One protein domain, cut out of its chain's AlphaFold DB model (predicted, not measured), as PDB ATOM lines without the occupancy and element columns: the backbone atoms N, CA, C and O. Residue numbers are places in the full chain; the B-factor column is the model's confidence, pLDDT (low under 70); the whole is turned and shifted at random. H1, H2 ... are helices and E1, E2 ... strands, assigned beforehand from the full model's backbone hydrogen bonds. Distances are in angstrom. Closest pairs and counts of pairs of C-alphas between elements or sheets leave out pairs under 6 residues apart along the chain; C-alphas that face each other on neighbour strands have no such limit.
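This is residues 457 to 578 of the 757 residues of the protein "G_PROTEIN_RECEP_F3_4 domain-containing protein" of Aphanomyces invadans (UniProt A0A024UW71). The model is a long, thin rod of two strand units set roughly end to end: a three-stranded antiparallel sheet, E1 to E3, with H2 over one face, and a two-stranded hairpin, E4 and E5, that reaches toward the other end. Long loops make much of the rest, and the last stretch, residues 557 to 578, folds back so that its end pairs with E5. The printed part has 122 residues, with three named helices and five named strands in the order H1 E1 E2 E3 H2 H3 E4 E5; the class is mixed, helices and strands, and under half of the residues are in named elements. The sheets' orders are E1 - E2 - E3 and E4 - E5, both antiparallel. The whole is loose, with a radius of gyration of the C-alphas of 18.6 A, and spans 66 by 27 by 26 A.

H1, residues 458 to 461, only grazes the sheet of E1, residues 462 to 469, E2, residues 474 to 481, and E3, residues 506 to 508. These strands form a meander, each the antiparallel neighbour of the one before. In the hairpin of E1 and E2, N 465 and O 478 are 2.9 A apart, within hydrogen-bond range; between E2 and E3, N 477 and O 506 are 2.8 A apart. H2, residues 512 to 517, is on this sheet over E2, at a height over the sheet of 9.8 A, slantwise to the strands at 38 degrees to E2 on the local plane. The closest C-alphas of E2 and H2 are those of Arg 475 and Ala 512, 7.0 A apart. H3, residues 519 to 526, only grazes the sheet. H2 and H3 are close but not clearly touching, the C-alphas of Leu 515 and Trp 522 being the closest at 7.4 A. E4, residues 537 to 541, and E5, residues 549 to 556, form a hairpin, with N 540 and O 553 3.0 A apart; both are apart from E1, E2 and E3. Residues 551 to 552 of E5 pair antiparallel with residues 577 to 578. Every O i to N i+4 pair is within hydrogen-bond range in H2, but 1 of 4 in H3, where 3 of 5 O i to N i+3 pairs are; H1 is too short for an O i to N i+4 pair.

H1 begins at C-alpha 458, (14.746, 21.937, -40.077). E1 is 21.9 A long, E2 23.7 A, H3 11.2 A, E4 13.8 A and E5 23.2 A. E5 ends at C-alpha 556, (40.131, 32.571, -43.462).

The C-alphas farthest apart are those of Val 494 and Glu 547, 66.5 A. The printed part has no cut, and the link from E2 to E3 is long, with 24 residues. The mean pLDDT of the printed part is 89.4, and no printed residue is under 70.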
ATOM      1  N   THR A 457      10.954  20.359 -42.693       91.31
ATOM      2  CA  THR A 457      11.585  21.601 -42.223       91.31
ATOM      3  C   THR A 457      12.654  21.293 -41.182       91.31
ATOM      4  O   THR A 457      12.532  20.319 -40.439       91.31
ATOM      5  N   ILE A 458      13.686  22.141 -41.080       88.00
ATOM      6  CA  ILE A 458      14.746  21.937 -40.077       88.00
ATOM      7  C   ILE A 458      14.154  22.004 -38.672       88.00
ATOM      8  O   ILE A 458      14.491  21.187 -37.828       88.00
ATOM      9  N   HIS A 459      13.241  22.947 -38.435       86.12
ATOM     10  CA  HIS A 459      12.727  23.221 -37.098       86.12
ATOM     11  C   HIS A 459      11.942  22.054 -36.485       86.12
ATOM     12  O   HIS A 459      12.094  21.794 -35.294       86.12
ATOM     13  N   LEU A 460      11.117  21.373 -37.286       89.94
ATOM     14  CA  LEU A 460      10.211  20.330 -36.796       89.94
ATOM     15  C   LEU A 460      10.730  18.912 -37.048       89.94
ATOM     16  O   LEU A 460      10.361  17.996 -36.321       89.94
ATOM     17  N   HIS A 461      11.566  18.717 -38.073       94.00
ATOM     18  CA  HIS A 461      11.871  17.378 -38.587       94.00
ATOM     19  C   HIS A 461      13.353  17.009 -38.531       94.00
ATOM     20  O   HIS A 461      13.688  15.840 -38.736       94.00
ATOM     21  N   MET A 462      14.249  17.954 -38.233       93.69
ATOM     22  CA  MET A 462      15.689  17.698 -38.166       93.69
ATOM     23  C   MET A 462      16.272  18.117 -36.817       93.69
ATOM     24  O   MET A 462      15.934  19.150 -36.253       93.69
ATOM     25  N   ASN A 463      17.225  17.331 -36.336       93.12
ATOM     26  CA  ASN A 463      18.143  17.748 -35.290       93.12
ATOM     27  C   ASN A 463      19.467  18.166 -35.921       93.12
ATOM     28  O   ASN A 463      19.867  17.648 -36.964       93.12
ATOM     29  N   TYR A 464      20.180  19.069 -35.252       92.56
ATOM     30  CA  TYR A 464      21.531  19.442 -35.643       92.56
ATOM     31  C   TYR A 464      22.505  19.320 -34.474       92.56
ATOM     32  O   TYR A 464      22.158  19.543 -33.313       92.56
ATOM     33  N   THR A 465      23.749  18.972 -34.787       93.88
ATOM     34  CA  THR A 465      24.847  18.919 -33.816       93.88
ATOM     35  C   THR A 465      25.944  19.892 -34.216       93.88
ATOM     36  O   THR A 465      26.199  20.091 -35.402       93.88
ATOM     37  N   ILE A 466      26.581  20.515 -33.222       94.19
ATOM     38  CA  ILE A 466      27.670  21.478 -33.415       94.19
ATOM     39  C   ILE A 466      28.947  20.857 -32.854       94.19
ATOM     40  O   ILE A 466      29.055  20.670 -31.642       94.19
ATOM     41  N   ALA A 467      29.911  20.564 -33.724       93.06
ATOM     42  CA  ALA A 467      31.217  20.026 -33.352       93.06
ATOM     43  C   ALA A 467      32.324  21.071 -33.543       93.06
ATOM     44  O   ALA A 467      32.259  21.887 -34.464       93.06
ATOM     45  N   GLU A 468      33.351  21.043 -32.693       91.25
ATOM     46  CA  GLU A 468      34.543  21.879 -32.864       91.25
ATOM     47  C   GLU A 468      35.503  21.268 -33.885       91.25
ATOM     48  O   GLU A 468      35.738  20.061 -33.887       91.25
ATOM     49  N   VAL A 469      36.053  22.108 -34.759       85.88
ATOM     50  CA  VAL A 469      37.044  21.743 -35.777       85.88
ATOM     51  C   VAL A 469      38.175  22.780 -35.783       85.88
ATOM     52  O   VAL A 469      38.030  23.867 -35.218       85.88
ATOM     53  N   ASN A 470      39.323  22.437 -36.376       81.25
ATOM     54  CA  ASN A 470      40.515  23.296 -36.438       81.25
ATOM     55  C   ASN A 470      40.959  23.812 -35.049       81.25
ATOM     56  O   ASN A 470      41.033  25.018 -34.820       81.25
ATOM     57  N   ASN A 471      41.201  22.906 -34.092       81.12
ATOM     58  CA  ASN A 471      41.620  23.234 -32.716       81.12
ATOM     59  C   ASN A 471      40.720  24.266 -32.006       81.12
ATOM     60  O   ASN A 471      41.196  25.112 -31.253       81.12
ATOM     61  N   GLY A 472      39.409  24.223 -32.265       78.19
ATOM     62  CA  GLY A 472      38.440  25.105 -31.615       78.19
ATOM     63  C   GLY A 472      38.246  26.458 -32.305       78.19
ATOM     64  O   GLY A 472      37.425  27.241 -31.828       78.19
ATOM     65  N   THR A 473      38.893  26.714 -33.446       81.38
ATOM     66  CA  THR A 473      38.723  27.964 -34.218       81.38
ATOM     67  C   THR A 473      37.480  27.983 -35.107       81.38
ATOM     68  O   THR A 473      36.930  29.051 -35.344       81.38
ATOM     69  N   ALA A 474      36.982  26.819 -35.536       88.44
ATOM     70  CA  ALA A 474      35.789  26.710 -36.373       88.44
ATOM     71  C   ALA A 474      34.801  25.666 -35.829       88.44
ATOM     72  O   ALA A 474      35.133  24.824 -34.987       88.44
ATOM     73  N   ARG A 475      33.546  25.733 -36.268       92.88
ATOM     74  CA  ARG A 475      32.461  24.824 -35.892       92.88
ATOM     75  C   ARG A 475      31.858  24.183 -37.133       92.88
ATOM     76  O   ARG A 475      31.699  24.834 -38.158       92.88
ATOM     77  N   ARG A 476      31.515  22.902 -37.022       93.44
ATOM     78  CA  ARG A 476      30.804  22.141 -38.050       93.44
ATOM     79  C   ARG A 476      29.415  21.795 -37.536       93.44
ATOM     80  O   ARG A 476      29.298  21.093 -36.530       93.44
ATOM     81  N   VAL A 477      28.389  22.277 -38.226       94.19
ATOM     82  CA  VAL A 477      26.988  21.937 -37.980       94.19
ATOM     83  C   VAL A 477      26.602  20.796 -38.910       94.19
ATOM     84  O   VAL A 477      26.768  20.904 -40.123       94.19
ATOM     85  N   THR A 478      26.120  19.691 -38.351       94.31
ATOM     86  CA  THR A 478      25.631  18.539 -39.128       94.31
ATOM     87  C   THR A 478      24.181  18.255 -38.788       94.31
ATOM     88  O   THR A 478      23.780  18.454 -37.642       94.31
ATOM     89  N   PHE A 479      23.415  17.806 -39.779       93.56
ATOM     90  CA  PHE A 479      21.974  17.602 -39.684       93.56
ATOM     91  C   PHE A 479      21.643  16.117 -39.733       93.56
ATOM     92  O   PHE A 479      22.316  15.343 -40.410       93.56
ATOM     93  N   GLN A 480      20.591  15.738 -39.022       94.06
ATOM     94  CA  GLN A 480      20.016  14.401 -39.055       94.06
ATOM     95  C   GLN A 480      18.501  14.500 -38.920       94.06
ATOM     96  O   GLN A 480      17.994  15.377 -38.219       94.06
ATOM     97  N   TRP A 481      17.772  13.592 -39.556       94.75
ATOM     98  CA  TRP A 481      16.328  13.497 -39.371       94.75
ATOM     99  C   TRP A 481      16.003  13.094 -37.930       94.75
ATOM    100  O   TRP A 481      16.666  12.232 -37.356       94.75
ATOM    101  N   ILE A 482      14.969  13.699 -37.339       94.31
ATOM    102  CA  ILE A 482      14.459  13.302 -36.015       94.31
ATOM    103  C   ILE A 482      13.813  11.914 -36.103       94.31
ATOM    104  O   ILE A 482      13.969  11.086 -35.207       94.31
ATOM    105  N   ARG A 483      13.102  11.656 -37.206       92.31
ATOM    106  CA  ARG A 483      12.465  10.374 -37.534       92.31
ATOM    107  C   ARG A 483      12.890   9.952 -38.947       92.31
ATOM    108  O   ARG A 483      12.166  10.245 -39.902       92.31
ATOM    109  N   PRO A 484      14.086   9.353 -39.092       93.38
ATOM    110  CA  PRO A 484      14.551   8.839 -40.375       93.38
ATOM    111  C   PRO A 484      13.716   7.637 -40.829       93.38
ATOM    112  O   PRO A 484      13.139   6.935 -39.995       93.38
ATOM    113  N   ASP A 485      13.675   7.389 -42.139       92.12
ATOM    114  CA  ASP A 485      13.089   6.161 -42.676       92.12
ATOM    115  C   ASP A 485      13.866   4.941 -42.130       92.12
ATOM    116  O   ASP A 485      15.101   4.923 -42.207       92.12
ATOM    117  N   PRO A 486      13.186   3.935 -41.540       93.94
ATOM    118  CA  PRO A 486      13.864   2.793 -40.927       93.94
ATOM    119  C   PRO A 486      14.655   1.923 -41.912       93.94
ATOM    120  O   PRO A 486      15.625   1.285 -41.505       93.94
ATOM    121  N   ASP A 487      14.261   1.896 -43.187       92.88
ATOM    122  CA  ASP A 487      14.968   1.164 -44.239       92.88
ATOM    123  C   ASP A 487      16.067   2.039 -44.883       92.88
ATOM    124  O   ASP A 487      17.028   1.509 -45.446       92.88
ATOM    125  N   ASN A 488      15.958   3.375 -44.801       91.56
ATOM    126  CA  ASN A 488      16.958   4.308 -45.323       91.56
ATOM    127  C   ASN A 488      17.083   5.612 -44.510       91.56
ATOM    128  O   ASN A 488      16.368   6.589 -44.740       91.56
ATOM    129  N   ALA A 489      18.106   5.692 -43.658       90.50
ATOM    130  CA  ALA A 489      18.288   6.822 -42.751       90.50
ATOM    131  C   ALA A 489      18.557   8.192 -43.410       90.50
ATOM    132  O   ALA A 489      18.522   9.212 -42.716       90.50
ATOM    133  N   SER A 490      18.827   8.251 -44.723       89.94
ATOM    134  CA  SER A 490      18.985   9.525 -45.438       89.94
ATOM    135  C   SER A 490      17.658  10.213 -45.773       89.94
ATOM    136  O   SER A 490      17.664  11.400 -46.106       89.94
ATOM    137  N   LEU A 491      16.533   9.502 -45.664       90.81
ATOM    138  CA  LEU A 491      15.206   9.995 -46.017       90.81
ATOM    139  C   LEU A 491      14.366  10.310 -44.768       90.81
ATOM    140  O   LEU A 491      14.501   9.631 -43.745       90.81
ATOM    141  N   PRO A 492      13.479  11.318 -44.835       92.94
ATOM    142  CA  PRO A 492      12.502  11.567 -43.783       92.94
ATOM    143  C   PRO A 492      11.384  10.515 -43.801       92.94
ATOM    144  O   PRO A 492      10.986  10.053 -44.869       92.94
ATOM    145  N   TYR A 493      10.827  10.182 -42.629       91.94
ATOM    146  CA  TYR A 493       9.729   9.205 -42.532       91.94
ATOM    147  C   TYR A 493       8.346   9.794 -42.222       91.94
ATOM    148  O   TYR A 493       7.324   9.184 -42.539       91.94
ATOM    149  N   VAL A 494       8.310  10.969 -41.590       91.88
ATOM    150  CA  VAL A 494       7.080  11.600 -41.058       91.88
ATOM    151  C   VAL A 494       6.715  12.916 -41.751       91.88
ATOM    152  O   VAL A 494       5.751  13.565 -41.371       91.88
ATOM    153  N   CYS A 495       7.476  13.312 -42.770       92.44
ATOM    154  CA  CYS A 495       7.228  14.499 -43.578       92.44
ATOM    155  C   CYS A 495       7.532  14.196 -45.048       92.44
ATOM    156  O   CYS A 495       8.247  13.242 -45.360       92.44
ATOM    157  N   GLU A 496       6.987  15.001 -45.952       90.69
ATOM    158  CA  GLU A 496       7.221  14.887 -47.389       90.69
ATOM    159  C   GLU A 496       7.215  16.284 -48.028       90.69
ATOM    160  O   GLU A 496       6.476  17.161 -47.595       90.69
ATOM    161  N   GLY A 497       8.035  16.509 -49.060       90.88
ATOM    162  CA  GLY A 497       8.215  17.831 -49.672       90.88
ATOM    163  C   GLY A 497       8.994  18.808 -48.787       90.88
ATOM    164  O   GLY A 497       9.451  18.462 -47.701       90.88
ATOM    165  N   GLY A 498       9.183  20.039 -49.255       90.81
ATOM    166  CA  GLY A 498      10.080  21.005 -48.627       90.81
ATOM    167  C   GLY A 498      11.534  20.579 -48.822       90.81
ATOM    168  O   GLY A 498      12.008  20.485 -49.953       90.81
ATOM    169  N   MET A 499      12.249  20.296 -47.730       88.06
ATOM    170  CA  MET A 499      13.597  19.724 -47.813       88.06
ATOM    171  C   MET A 499      13.542  18.205 -47.954       88.06
ATOM    172  O   MET A 499      13.207  17.503 -47.010       88.06
ATOM    173  N   LEU A 500      13.893  17.697 -49.134       82.12
ATOM    174  CA  LEU A 500      13.927  16.254 -49.404       82.12
ATOM    175  C   LEU A 500      15.256  15.597 -49.008       82.12
ATOM    176  O   LEU A 500      15.313  14.386 -48.815       82.12
ATOM    177  N   GLU A 501      16.310  16.396 -48.862       88.31
ATOM    178  CA  GLU A 501      17.642  15.951 -48.469       88.31
ATOM    179  C   GLU A 501      18.103  16.725 -47.234       88.31
ATOM    180  O   GLU A 501      17.723  17.882 -47.023       88.31
ATOM    181  N   LEU A 502      18.937  16.085 -46.412       90.69
ATOM    182  CA  LEU A 502      19.593  16.774 -45.308       90.69
ATOM    183  C   LEU A 502      20.506  17.874 -45.868       90.69
ATOM    184  O   LEU A 502      21.269  17.606 -46.803       90.69
ATOM    185  N   PRO A 503      20.487  19.090 -45.294       91.00
ATOM    186  CA  PRO A 503      21.405  20.137 -45.701       91.00
ATOM    187  C   PRO A 503      22.856  19.671 -45.586       91.00
ATOM    188  O   PRO A 503      23.224  18.900 -44.689       91.00
ATOM    189  N   ARG A 504      23.710  20.178 -46.478       89.94
ATOM    190  CA  ARG A 504      25.152  19.939 -46.384       89.94
ATOM    191  C   ARG A 504      25.688  20.489 -45.054       89.94
ATOM    192  O   ARG A 504      25.142  21.470 -44.546       89.94
ATOM    193  N   PRO A 505      26.759  19.898 -44.489       91.44
ATOM    194  CA  PRO A 505      27.361  20.419 -43.272       91.44
ATOM    195  C   PRO A 505      27.732  21.898 -43.413       91.44
ATOM    196  O   PRO A 505      28.472  22.266 -44.326       91.44
ATOM    197  N   LEU A 506      27.242  22.726 -42.493       91.94
ATOM    198  CA  LEU A 506      27.586  24.143 -42.435       91.94
ATOM    199  C   LEU A 506      28.859  24.305 -41.607       91.94
ATOM    200  O   LEU A 506      28.934  23.843 -40.465       91.94
ATOM    201  N   PHE A 507      29.857  24.979 -42.167       91.00
ATOM    202  CA  PHE A 507      31.073  25.342 -41.450       91.00
ATOM    203  C   PHE A 507      31.018  26.816 -41.067       91.00
ATOM    204  O   PHE A 507      30.656  27.652 -41.887       91.00
ATOM    205  N   SER A 508      31.364  27.130 -39.819       92.12
ATOM    206  CA  SER A 508      31.254  28.487 -39.298       92.12
ATOM    207  C   SER A 508      32.392  28.859 -38.352       92.12
ATOM    208  O   SER A 508      32.797  28.068 -37.502       92.12
ATOM    209  N   SER A 509      32.882  30.089 -38.470       91.19
ATOM    210  CA  SER A 509      33.803  30.751 -37.539       91.19
ATOM    211  C   SER A 509      33.127  31.162 -36.228       91.19
ATOM    212  O   SER A 509      33.794  31.483 -35.242       91.19
ATOM    213  N   LYS A 510      31.787  31.160 -36.174       91.19
ATOM    214  CA  LYS A 510      31.030  31.581 -34.993       91.19
ATOM    215  C   LYS A 510      31.146  30.564 -33.863       91.19
ATOM    216  O   LYS A 510      31.137  29.349 -34.058       91.19
ATOM    217  N   SER A 511      31.175  31.074 -32.630       89.56
ATOM    218  CA  SER A 511      31.181  30.218 -31.441       89.56
ATOM    219  C   SER A 511      29.909  29.365 -31.347       89.56
ATOM    220  O   SER A 511      28.824  29.783 -31.757       89.56
ATOM    221  N   ALA A 512      30.009  28.197 -30.704       90.50
ATOM    222  CA  ALA A 512      28.854  27.325 -30.481       90.50
ATOM    223  C   ALA A 512      27.713  28.028 -29.717       90.50
ATOM    224  O   ALA A 512      26.540  27.782 -29.991       90.50
ATOM    225  N   LYS A 513      28.043  28.942 -28.790       92.56
ATOM    226  CA  LYS A 513      27.055  29.764 -28.070       92.56
ATOM    227  C   LYS A 513      26.316  30.714 -29.013       92.56
ATOM    228  O   LYS A 513      25.105  30.867 -28.896       92.56
ATOM    229  N   TRP A 514      27.032  31.333 -29.952       93.06
ATOM    230  CA  TRP A 514      26.418  32.215 -30.939       93.06
ATOM    231  C   TRP A 514      25.479  31.442 -31.867       93.06
ATOM    232  O   TRP A 514      24.337  31.862 -32.036       93.06
ATOM    233  N   LEU A 515      25.919  30.290 -32.385       92.75
ATOM    234  CA  LEU A 515      25.104  29.436 -33.258       92.75
ATOM    235  C   LEU A 515      23.808  28.995 -32.562       92.75
ATOM    236  O   LEU A 515      22.730  29.134 -33.131       92.75
ATOM    237  N   LYS A 516      23.872  28.562 -31.297       91.38
ATOM    238  CA  LYS A 516      22.667  28.190 -30.533       91.38
ATOM    239  C   LYS A 516      21.690  29.356 -30.346       91.38
ATOM    240  O   LYS A 516      20.488  29.166 -30.471       91.38
ATOM    241  N   ASN A 517      22.199  30.559 -30.081       94.38
ATOM    242  CA  ASN A 517      21.360  31.728 -29.804       94.38
ATOM    243  C   ASN A 517      20.800  32.412 -31.064       94.38
ATOM    244  O   ASN A 517      19.937  33.273 -30.940       94.38
ATOM    245  N   ASN A 518      21.299  32.076 -32.258       93.19
ATOM    246  CA  ASN A 518      20.970  32.778 -33.502       93.19
ATOM    247  C   ASN A 518      20.502  31.823 -34.613       93.19
ATOM    248  O   ASN A 518      20.781  32.083 -35.781       93.19
ATOM    249  N   PHE A 519      19.792  30.740 -34.261       90.38
ATOM    250  CA  PHE A 519      19.298  29.725 -35.209       90.38
ATOM    251  C   PHE A 519      18.653  30.325 -36.461       90.38
ATOM    252  O   PHE A 519      19.092  30.033 -37.566       90.38
ATOM    253  N   ALA A 520      17.683  31.227 -36.289       89.00
ATOM    254  CA  ALA A 520      16.975  31.845 -37.410       89.00
ATOM    255  C   ALA A 520      17.923  32.544 -38.400       89.00
ATOM    256  O   ALA A 520      17.739  32.437 -39.603       89.00
ATOM    257  N   LYS A 521      18.978  33.200 -37.900       89.50
ATOM    258  CA  LYS A 521      19.903  33.973 -38.733       89.50
ATOM    259  C   LYS A 521      20.794  33.090 -39.601       89.50
ATOM    260  O   LYS A 521      21.038  33.442 -40.746       89.50
ATOM    261  N   TRP A 522      21.323  31.994 -39.054       90.44
ATOM    262  CA  TRP A 522      22.201  31.109 -39.826       90.44
ATOM    263  C   TRP A 522      21.446  30.008 -40.568       90.44
ATOM    264  O   TRP A 522      21.991  29.444 -41.507       90.44
ATOM    265  N   ASN A 523      20.195  29.718 -40.203       89.44
ATOM    266  CA  ASN A 523      19.333  28.830 -40.982       89.44
ATOM    267  C   ASN A 523      19.192  29.328 -42.431       89.44
ATOM    268  O   ASN A 523      19.292  28.536 -43.363       89.44
ATOM    269  N   ASP A 524      19.070  30.643 -42.621       88.62
ATOM    270  CA  ASP A 524      19.018  31.264 -43.951       88.62
ATOM    271  C   ASP A 524      20.325  31.069 -44.744       88.62
ATOM    272  O   ASP A 524      20.305  30.994 -45.975       88.62
ATOM    273  N   TRP A 525      21.460  30.897 -44.052       90.06
ATOM    274  CA  TRP A 525      22.768  30.672 -44.682       90.06
ATOM    275  C   TRP A 525      22.868  29.332 -45.405       90.06
ATOM    276  O   TRP A 525      23.732  29.164 -46.261       90.06
ATOM    277  N   LEU A 526      21.985  28.382 -45.084       87.62
ATOM    278  CA  LEU A 526      21.922  27.088 -45.764       87.62
ATOM    279  C   LEU A 526      21.421  27.216 -47.204       87.62
ATOM    280  O   LEU A 526      21.797  26.404 -48.046       87.62
ATOM    281  N   ALA A 527      20.585  28.221 -47.478       85.50
ATOM    282  CA  ALA A 527      20.140  28.544 -48.828       85.50
ATOM    283  C   ALA A 527      21.105  29.526 -49.507       85.50
ATOM    284  O   ALA A 527      21.517  29.292 -50.644       85.50
ATOM    285  N   THR A 528      21.496  30.590 -48.796       88.44
ATOM    286  CA  THR A 528      22.349  31.656 -49.335       88.44
ATOM    287  C   THR A 528      23.405  32.066 -48.309       88.44
ATOM    288  O   THR A 528      23.045  32.687 -47.306       88.44
ATOM    289  N   PRO A 529      24.699  31.775 -48.539       89.38
ATOM    290  CA  PRO A 529      25.754  32.160 -47.607       89.38
ATOM    291  C   PRO A 529      25.801  33.685 -47.372       89.38
ATOM    292  O   PRO A 529      25.489  34.460 -48.279       89.38
ATOM    293  N   PRO A 530      26.181  34.144 -46.166       92.44
ATOM    294  CA  PRO A 530      26.275  35.563 -45.842       92.44
ATOM    295  C   PRO A 530      27.447  36.250 -46.564       92.44
ATOM    296  O   PRO A 530      28.403  35.578 -46.957       92.44
ATOM    297  N   PRO A 531      27.437  37.595 -46.663       91.88
ATOM    298  CA  PRO A 531      28.603  38.357 -47.098       91.88
ATOM    299  C   PRO A 531      29.770  38.218 -46.118       91.88
ATOM    300  O   PRO A 531      29.575  38.249 -44.898       91.88
ATOM    301  N   CYS A 532      30.992  38.113 -46.640       91.12
ATOM    302  CA  CYS A 532      32.196  38.080 -45.821       91.12
ATOM    303  C   CYS A 532      32.408  39.415 -45.097       91.12
ATOM    304  O   CYS A 532      32.319  40.499 -45.681       91.12
ATOM    305  N   ASP A 533      32.734  39.314 -43.809       90.88
ATOM    306  CA  ASP A 533      33.028  40.421 -42.896       90.88
ATOM    307  C   ASP A 533      34.262  40.103 -42.024       90.88
ATOM    308  O   ASP A 533      34.836  39.011 -42.101       90.88
ATOM    309  N   ARG A 534      34.660  41.046 -41.158       86.44
ATOM    310  CA  ARG A 534      35.853  40.939 -40.296       86.44
ATOM    311  C   ARG A 534      35.890  39.673 -39.436       86.44
ATOM    312  O   ARG A 534      36.970  39.216 -39.074       86.44
ATOM    313  N   SER A 535      34.739  39.112 -39.085       87.81
ATOM    314  CA  SER A 535      34.662  37.954 -38.193       87.81
ATOM    315  C   SER A 535      34.979  36.618 -38.870       87.81
ATOM    316  O   SER A 535      35.175  35.630 -38.168       87.81
ATOM    317  N   HIS A 536      35.055  36.584 -40.204       90.31
ATOM    318  CA  HIS A 536      35.301  35.364 -40.979       90.31
ATOM    319  C   HIS A 536      36.795  35.057 -41.180       90.31
ATOM    320  O   HIS A 536      37.153  33.941 -41.568       90.31
ATOM    321  N   TYR A 537      37.685  36.018 -40.915       90.00
ATOM    322  CA  TYR A 537      39.133  35.831 -40.993       90.00
ATOM    323  C   TYR A 537      39.828  36.166 -39.674       90.00
ATOM    324  O   TYR A 537      39.345  36.947 -38.850       90.00
ATOM    325  N   SER A 538      40.998  35.571 -39.492       89.81
ATOM    326  CA  SER A 538      41.909  35.862 -38.392       89.81
ATOM    327  C   SER A 538      43.293  36.200 -38.941       89.81
ATOM    328  O   SER A 538      43.513  36.191 -40.155       89.81
ATOM    329  N   TYR A 539      44.216  36.545 -38.052       90.19
ATOM    330  CA  TYR A 539      45.593  36.859 -38.401       90.19
ATOM    331  C   TYR A 539      46.570  36.200 -37.428       90.19
ATOM    332  O   TYR A 539      46.230  35.902 -36.282       90.19
ATOM    333  N   SER A 540      47.795  35.984 -37.893       89.12
ATOM    334  CA  SER A 540      48.938  35.591 -37.072       89.12
ATOM    335  C   SER A 540      50.054  36.618 -37.226       89.12
ATOM    336  O   SER A 540      50.265  37.141 -38.322       89.12
ATOM    337  N   ILE A 541      50.757  36.905 -36.129       88.81
ATOM    338  CA  ILE A 541      51.898  37.825 -36.120       88.81
ATOM    339  C   ILE A 541      53.180  37.025 -35.893       88.81
ATOM    340  O   ILE A 541      53.320  36.355 -34.870       88.81
ATOM    341  N   ASP A 542      54.124  37.143 -36.822       87.62
ATOM    342  CA  ASP A 542      55.418  36.467 -36.752       87.62
ATOM    343  C   ASP A 542      56.414  37.179 -35.809       87.62
ATOM    344  O   ASP A 542      56.167  38.269 -35.271       87.62
ATOM    345  N   ALA A 543      57.572  36.547 -35.596       83.56
ATOM    346  CA  ALA A 543      58.688  37.125 -34.849       83.56
ATOM    347  C   ALA A 543      59.347  38.307 -35.594       83.56
ATOM    348  O   ALA A 543      59.172  38.489 -36.800       83.56
ATOM    349  N   CYS A 544      60.135  39.108 -34.872       85.31
ATOM    350  CA  CYS A 544      60.849  40.258 -35.430       85.31
ATOM    351  C   CYS A 544      61.899  39.851 -36.470       85.31
ATOM    352  O   CYS A 544      62.789  39.047 -36.192       85.31
ATOM    353  N   ASN A 545      61.820  40.452 -37.656       84.19
ATOM    354  CA  ASN A 545      62.763  40.251 -38.753       84.19
ATOM    355  C   ASN A 545      63.988  41.190 -38.649       84.19
ATOM    356  O   ASN A 545      64.082  42.031 -37.757       84.19
ATOM    357  N   GLN A 546      64.940  41.082 -39.584       81.62
ATOM    358  CA  GLN A 546      66.190  41.869 -39.580       81.62
ATOM    359  C   GLN A 546      65.984  43.394 -39.677       81.62
ATOM    360  O   GLN A 546      66.841  44.167 -39.241       81.62
ATOM    361  N   GLU A 547      64.834  43.824 -40.193       80.81
ATOM    362  CA  GLU A 547      64.431  45.227 -40.334       80.81
ATOM    363  C   GLU A 547      63.688  45.754 -39.095       80.81
ATOM    364  O   GLU A 547      63.201  46.882 -39.098       80.81
ATOM    365  N   SER A 548      63.618  44.967 -38.014       82.00
ATOM    366  CA  SER A 548      62.849  45.281 -36.798       82.00
ATOM    367  C   SER A 548      61.344  45.435 -37.072       82.00
ATOM    368  O   SER A 548      60.674  46.300 -36.505       82.00
ATOM    369  N   ARG A 549      60.809  44.581 -37.954       85.56
ATOM    370  CA  ARG A 549      59.384  44.489 -38.303       85.56
ATOM    371  C   ARG A 549      58.848  43.075 -38.057       85.56
ATOM    372  O   ARG A 549      59.585  42.100 -38.186       85.56
ATOM    373  N   ARG A 550      57.562  42.951 -37.732       86.31
ATOM    374  CA  ARG A 550      56.823  41.681 -37.610       86.31
ATOM    375  C   ARG A 550      55.824  41.576 -38.750       86.31
ATOM    376  O   ARG A 550      55.114  42.544 -39.021       86.31
ATOM    377  N   GLN A 551      55.774  40.426 -39.410       88.69
ATOM    378  CA  GLN A 551      54.843  40.177 -40.509       88.69
ATOM    379  C   GLN A 551      53.489  39.718 -39.956       88.69
ATOM    380  O   GLN A 551      53.436  38.897 -39.042       88.69
ATOM    381  N   VAL A 552      52.401  40.268 -40.495       89.94
ATOM    382  CA  VAL A 552      51.022  39.940 -40.119       89.94
ATOM    383  C   VAL A 552      50.342  39.269 -41.301       89.94
ATOM    384  O   VAL A 552      50.060  39.916 -42.313       89.94
ATOM    385  N   SER A 553      50.079  37.973 -41.173       90.44
ATOM    386  CA  SER A 553      49.464  37.164 -42.226       90.44
ATOM    387  C   SER A 553      47.998  36.896 -41.901       90.44
ATOM    388  O   SER A 553      47.683  36.391 -40.825       90.44
ATOM    389  N   PHE A 554      47.106  37.234 -42.832       90.19
ATOM    390  CA  PHE A 554      45.665  37.012 -42.704       90.19
ATOM    391  C   PHE A 554      45.270  35.674 -43.324       90.19
ATOM    392  O   PHE A 554      45.817  35.269 -44.348       90.19
ATOM    393  N   PHE A 555      44.300  34.998 -42.716       89.19
ATOM    394  CA  PHE A 555      43.761  33.740 -43.221       89.19
ATOM    395  C   PHE A 555      42.281  33.588 -42.865       89.19
ATOM    396  O   PHE A 555      41.822  34.037 -41.812       89.19
ATOM    397  N   TRP A 556      41.522  32.927 -43.738       91.19
ATOM    398  CA  TRP A 556      40.131  32.571 -43.462       91.19
ATOM    399  C   TRP A 556      40.058  31.546 -42.329       91.19
ATOM    400  O   TRP A 556      40.789  30.557 -42.335       91.19
ATOM    401  N   VAL A 557      39.153  31.759 -41.371       89.56
ATOM    402  CA  VAL A 557      38.934  30.814 -40.260       89.56
ATOM    403  C   VAL A 557      38.388  29.483 -40.783       89.56
ATOM    404  O   VAL A 557      38.738  28.411 -40.283       89.56
ATOM    405  N   VAL A 558      37.559  29.553 -41.827       89.62
ATOM    406  CA  VAL A 558      37.032  28.399 -42.556       89.62
ATOM    407  C   VAL A 558      37.515  28.466 -44.013       89.62
ATOM    408  O   VAL A 558      36.824  29.036 -44.859       89.62
ATOM    409  N   PRO A 559      38.708  27.930 -44.324       86.81
ATOM    410  CA  PRO A 559      39.284  28.035 -45.662       86.81
ATOM    411  C   PRO A 559      38.561  27.134 -46.673       86.81
ATOM    412  O   PRO A 559      38.212  25.996 -46.363       86.81
ATOM    413  N   GLY A 560      38.384  27.645 -47.890       83.81
ATOM    414  CA  GLY A 560      37.948  26.913 -49.080       83.81
ATOM    415  C   GLY A 560      38.888  27.144 -50.265       83.81
ATOM    416  O   GLY A 560      39.973  27.709 -50.111       83.81
ATOM    417  N   ASP A 561      38.460  26.738 -51.460       80.31
ATOM    418  CA  ASP A 561      39.243  26.893 -52.692       80.31
ATOM    419  C   ASP A 561      39.291  28.367 -53.132       80.31
ATOM    420  O   ASP A 561      38.433  28.855 -53.863       80.31
ATOM    421  N   GLY A 562      40.298  29.100 -52.650       75.75
ATOM    422  CA  GLY A 562      40.520  30.511 -52.993       75.75
ATOM    423  C   GLY A 562      39.652  31.520 -52.224       75.75
ATOM    424  O   GLY A 562      39.717  32.711 -52.520       75.75
ATOM    425  N   GLY A 563      38.881  31.077 -51.224       85.12
ATOM    426  CA  GLY A 563      37.969  31.913 -50.431       85.12
ATOM    427  C   GLY A 563      37.572  31.281 -49.091       85.12
ATOM    428  O   GLY A 563      38.237  30.361 -48.613       85.12
ATOM    429  N   SER A 564      36.494  31.774 -48.478       89.00
ATOM    430  CA  SER A 564      35.886  31.177 -47.279       89.00
ATOM    431  C   SER A 564      34.774  30.204 -47.675       89.00
ATOM    432  O   SER A 564      34.028  30.479 -48.610       89.00
ATOM    433  N   LEU A 565      34.619  29.084 -46.960       88.00
ATOM    434  CA  LEU A 565      33.442  28.209 -47.129       88.00
ATOM    435  C   LEU A 565      32.203  28.725 -46.378       88.00
ATOM    436  O   LEU A 565      31.107  28.217 -46.595       88.00
ATOM    437  N   GLU A 566      32.371  29.689 -45.468       90.12
ATOM    438  CA  GLU A 566      31.278  30.218 -44.640       90.12
ATOM    439  C   GLU A 566      30.536  31.382 -45.305       90.12
ATOM    440  O   GLU A 566      29.365  31.592 -45.011       90.12
ATOM    441  N   CYS A 567      31.198  32.150 -46.169       90.50
ATOM    442  CA  CYS A 567      30.676  33.403 -46.708       90.50
ATOM    443  C   CYS A 567      31.043  33.579 -48.183       90.50
ATOM    444  O   CYS A 567      32.043  33.032 -48.649       90.50
ATOM    445  N   VAL A 568      30.238  34.354 -48.908       90.88
ATOM    446  CA  VAL A 568      30.448  34.693 -50.324       90.88
ATOM    447  C   VAL A 568      30.335  36.197 -50.511       90.88
ATOM    448  O   VAL A 568      29.511  36.830 -49.861       90.88
ATOM    449  N   ASP A 569      31.147  36.776 -51.393       87.38
ATOM    450  CA  ASP A 569      31.222  38.229 -51.606       87.38
ATOM    451  C   ASP A 569      31.516  39.024 -50.312       87.38
ATOM    452  O   ASP A 569      31.874  38.468 -49.276       87.38
ATOM    453  N   GLY A 570      31.422  40.355 -50.354       88.38
ATOM    454  CA  GLY A 570      31.750  41.224 -49.218       88.38
ATOM    455  C   GLY A 570      33.213  41.664 -49.224       88.38
ATOM    456  O   GLY A 570      33.711  42.145 -50.243       88.38
ATOM    457  N   ILE A 571      33.893  41.570 -48.080       88.38
ATOM    458  CA  ILE A 571      35.294  42.004 -47.974       88.38
ATOM    459  C   ILE A 571      36.264  40.911 -48.430       88.38
ATOM    460  O   ILE A 571      36.079  39.731 -48.133       88.38
ATOM    461  N   SER A 572      37.335  41.309 -49.118       88.31
ATOM    462  CA  SER A 572      38.438  40.418 -49.469       88.31
ATOM    463  C   SER A 572      39.383  40.199 -48.284       88.31
ATOM    464  O   SER A 572      39.453  41.014 -47.360       88.31
ATOM    465  N   LEU A 573      40.126  39.089 -48.319       88.38
ATOM    466  CA  LEU A 573      41.168  38.822 -47.333       88.38
ATOM    467  C   LEU A 573      42.234  39.933 -47.419       88.38
ATOM    468  O   LEU A 573      42.761  40.157 -48.515       88.38
ATOM    469  N   PRO A 574      42.551  40.638 -46.318       88.75
ATOM    470  CA  PRO A 574      43.528  41.717 -46.365       88.75
ATOM    471  C   PRO A 574      44.915  41.217 -46.794       88.75
ATOM    472  O   PRO A 574      45.296  40.091 -46.457       88.75
ATOM    473  N   PRO A 575      45.700  42.038 -47.515       88.00
ATOM    474  CA  PRO A 575      47.071  41.689 -47.848       88.00
ATOM    475  C   PRO A 575      47.938  41.650 -46.587       88.00
ATOM    476  O   PRO A 575      47.694  42.365 -45.614       88.00
ATOM    477  N   THR A 576      48.990  40.836 -46.628       88.81
ATOM    478  CA  THR A 576      49.992  40.772 -45.564       88.81
ATOM    479  C   THR A 576      50.582  42.155 -45.285       88.81
ATOM    480  O   THR A 576      51.034  42.839 -46.203       88.81
ATOM    481  N   THR A 577      50.593  42.552 -44.011       88.69
ATOM    482  CA  THR A 577      51.136  43.842 -43.553       88.69
ATOM    483  C   THR A 577      52.283  43.635 -42.565       88.69
ATOM    484  O   THR A 577      52.597  42.502 -42.196       88.69
ATOM    485  N   SER A 578      52.946  44.714 -42.147       87.38
ATOM    486  CA  SER A 578      54.038  44.650 -41.175       87.38
ATOM    487  C   SER A 578      53.915  45.714 -40.090       87.38
ATOM    488  O   SER A 578      53.598  46.866 -40.380       87.38
TER     489      SER A 578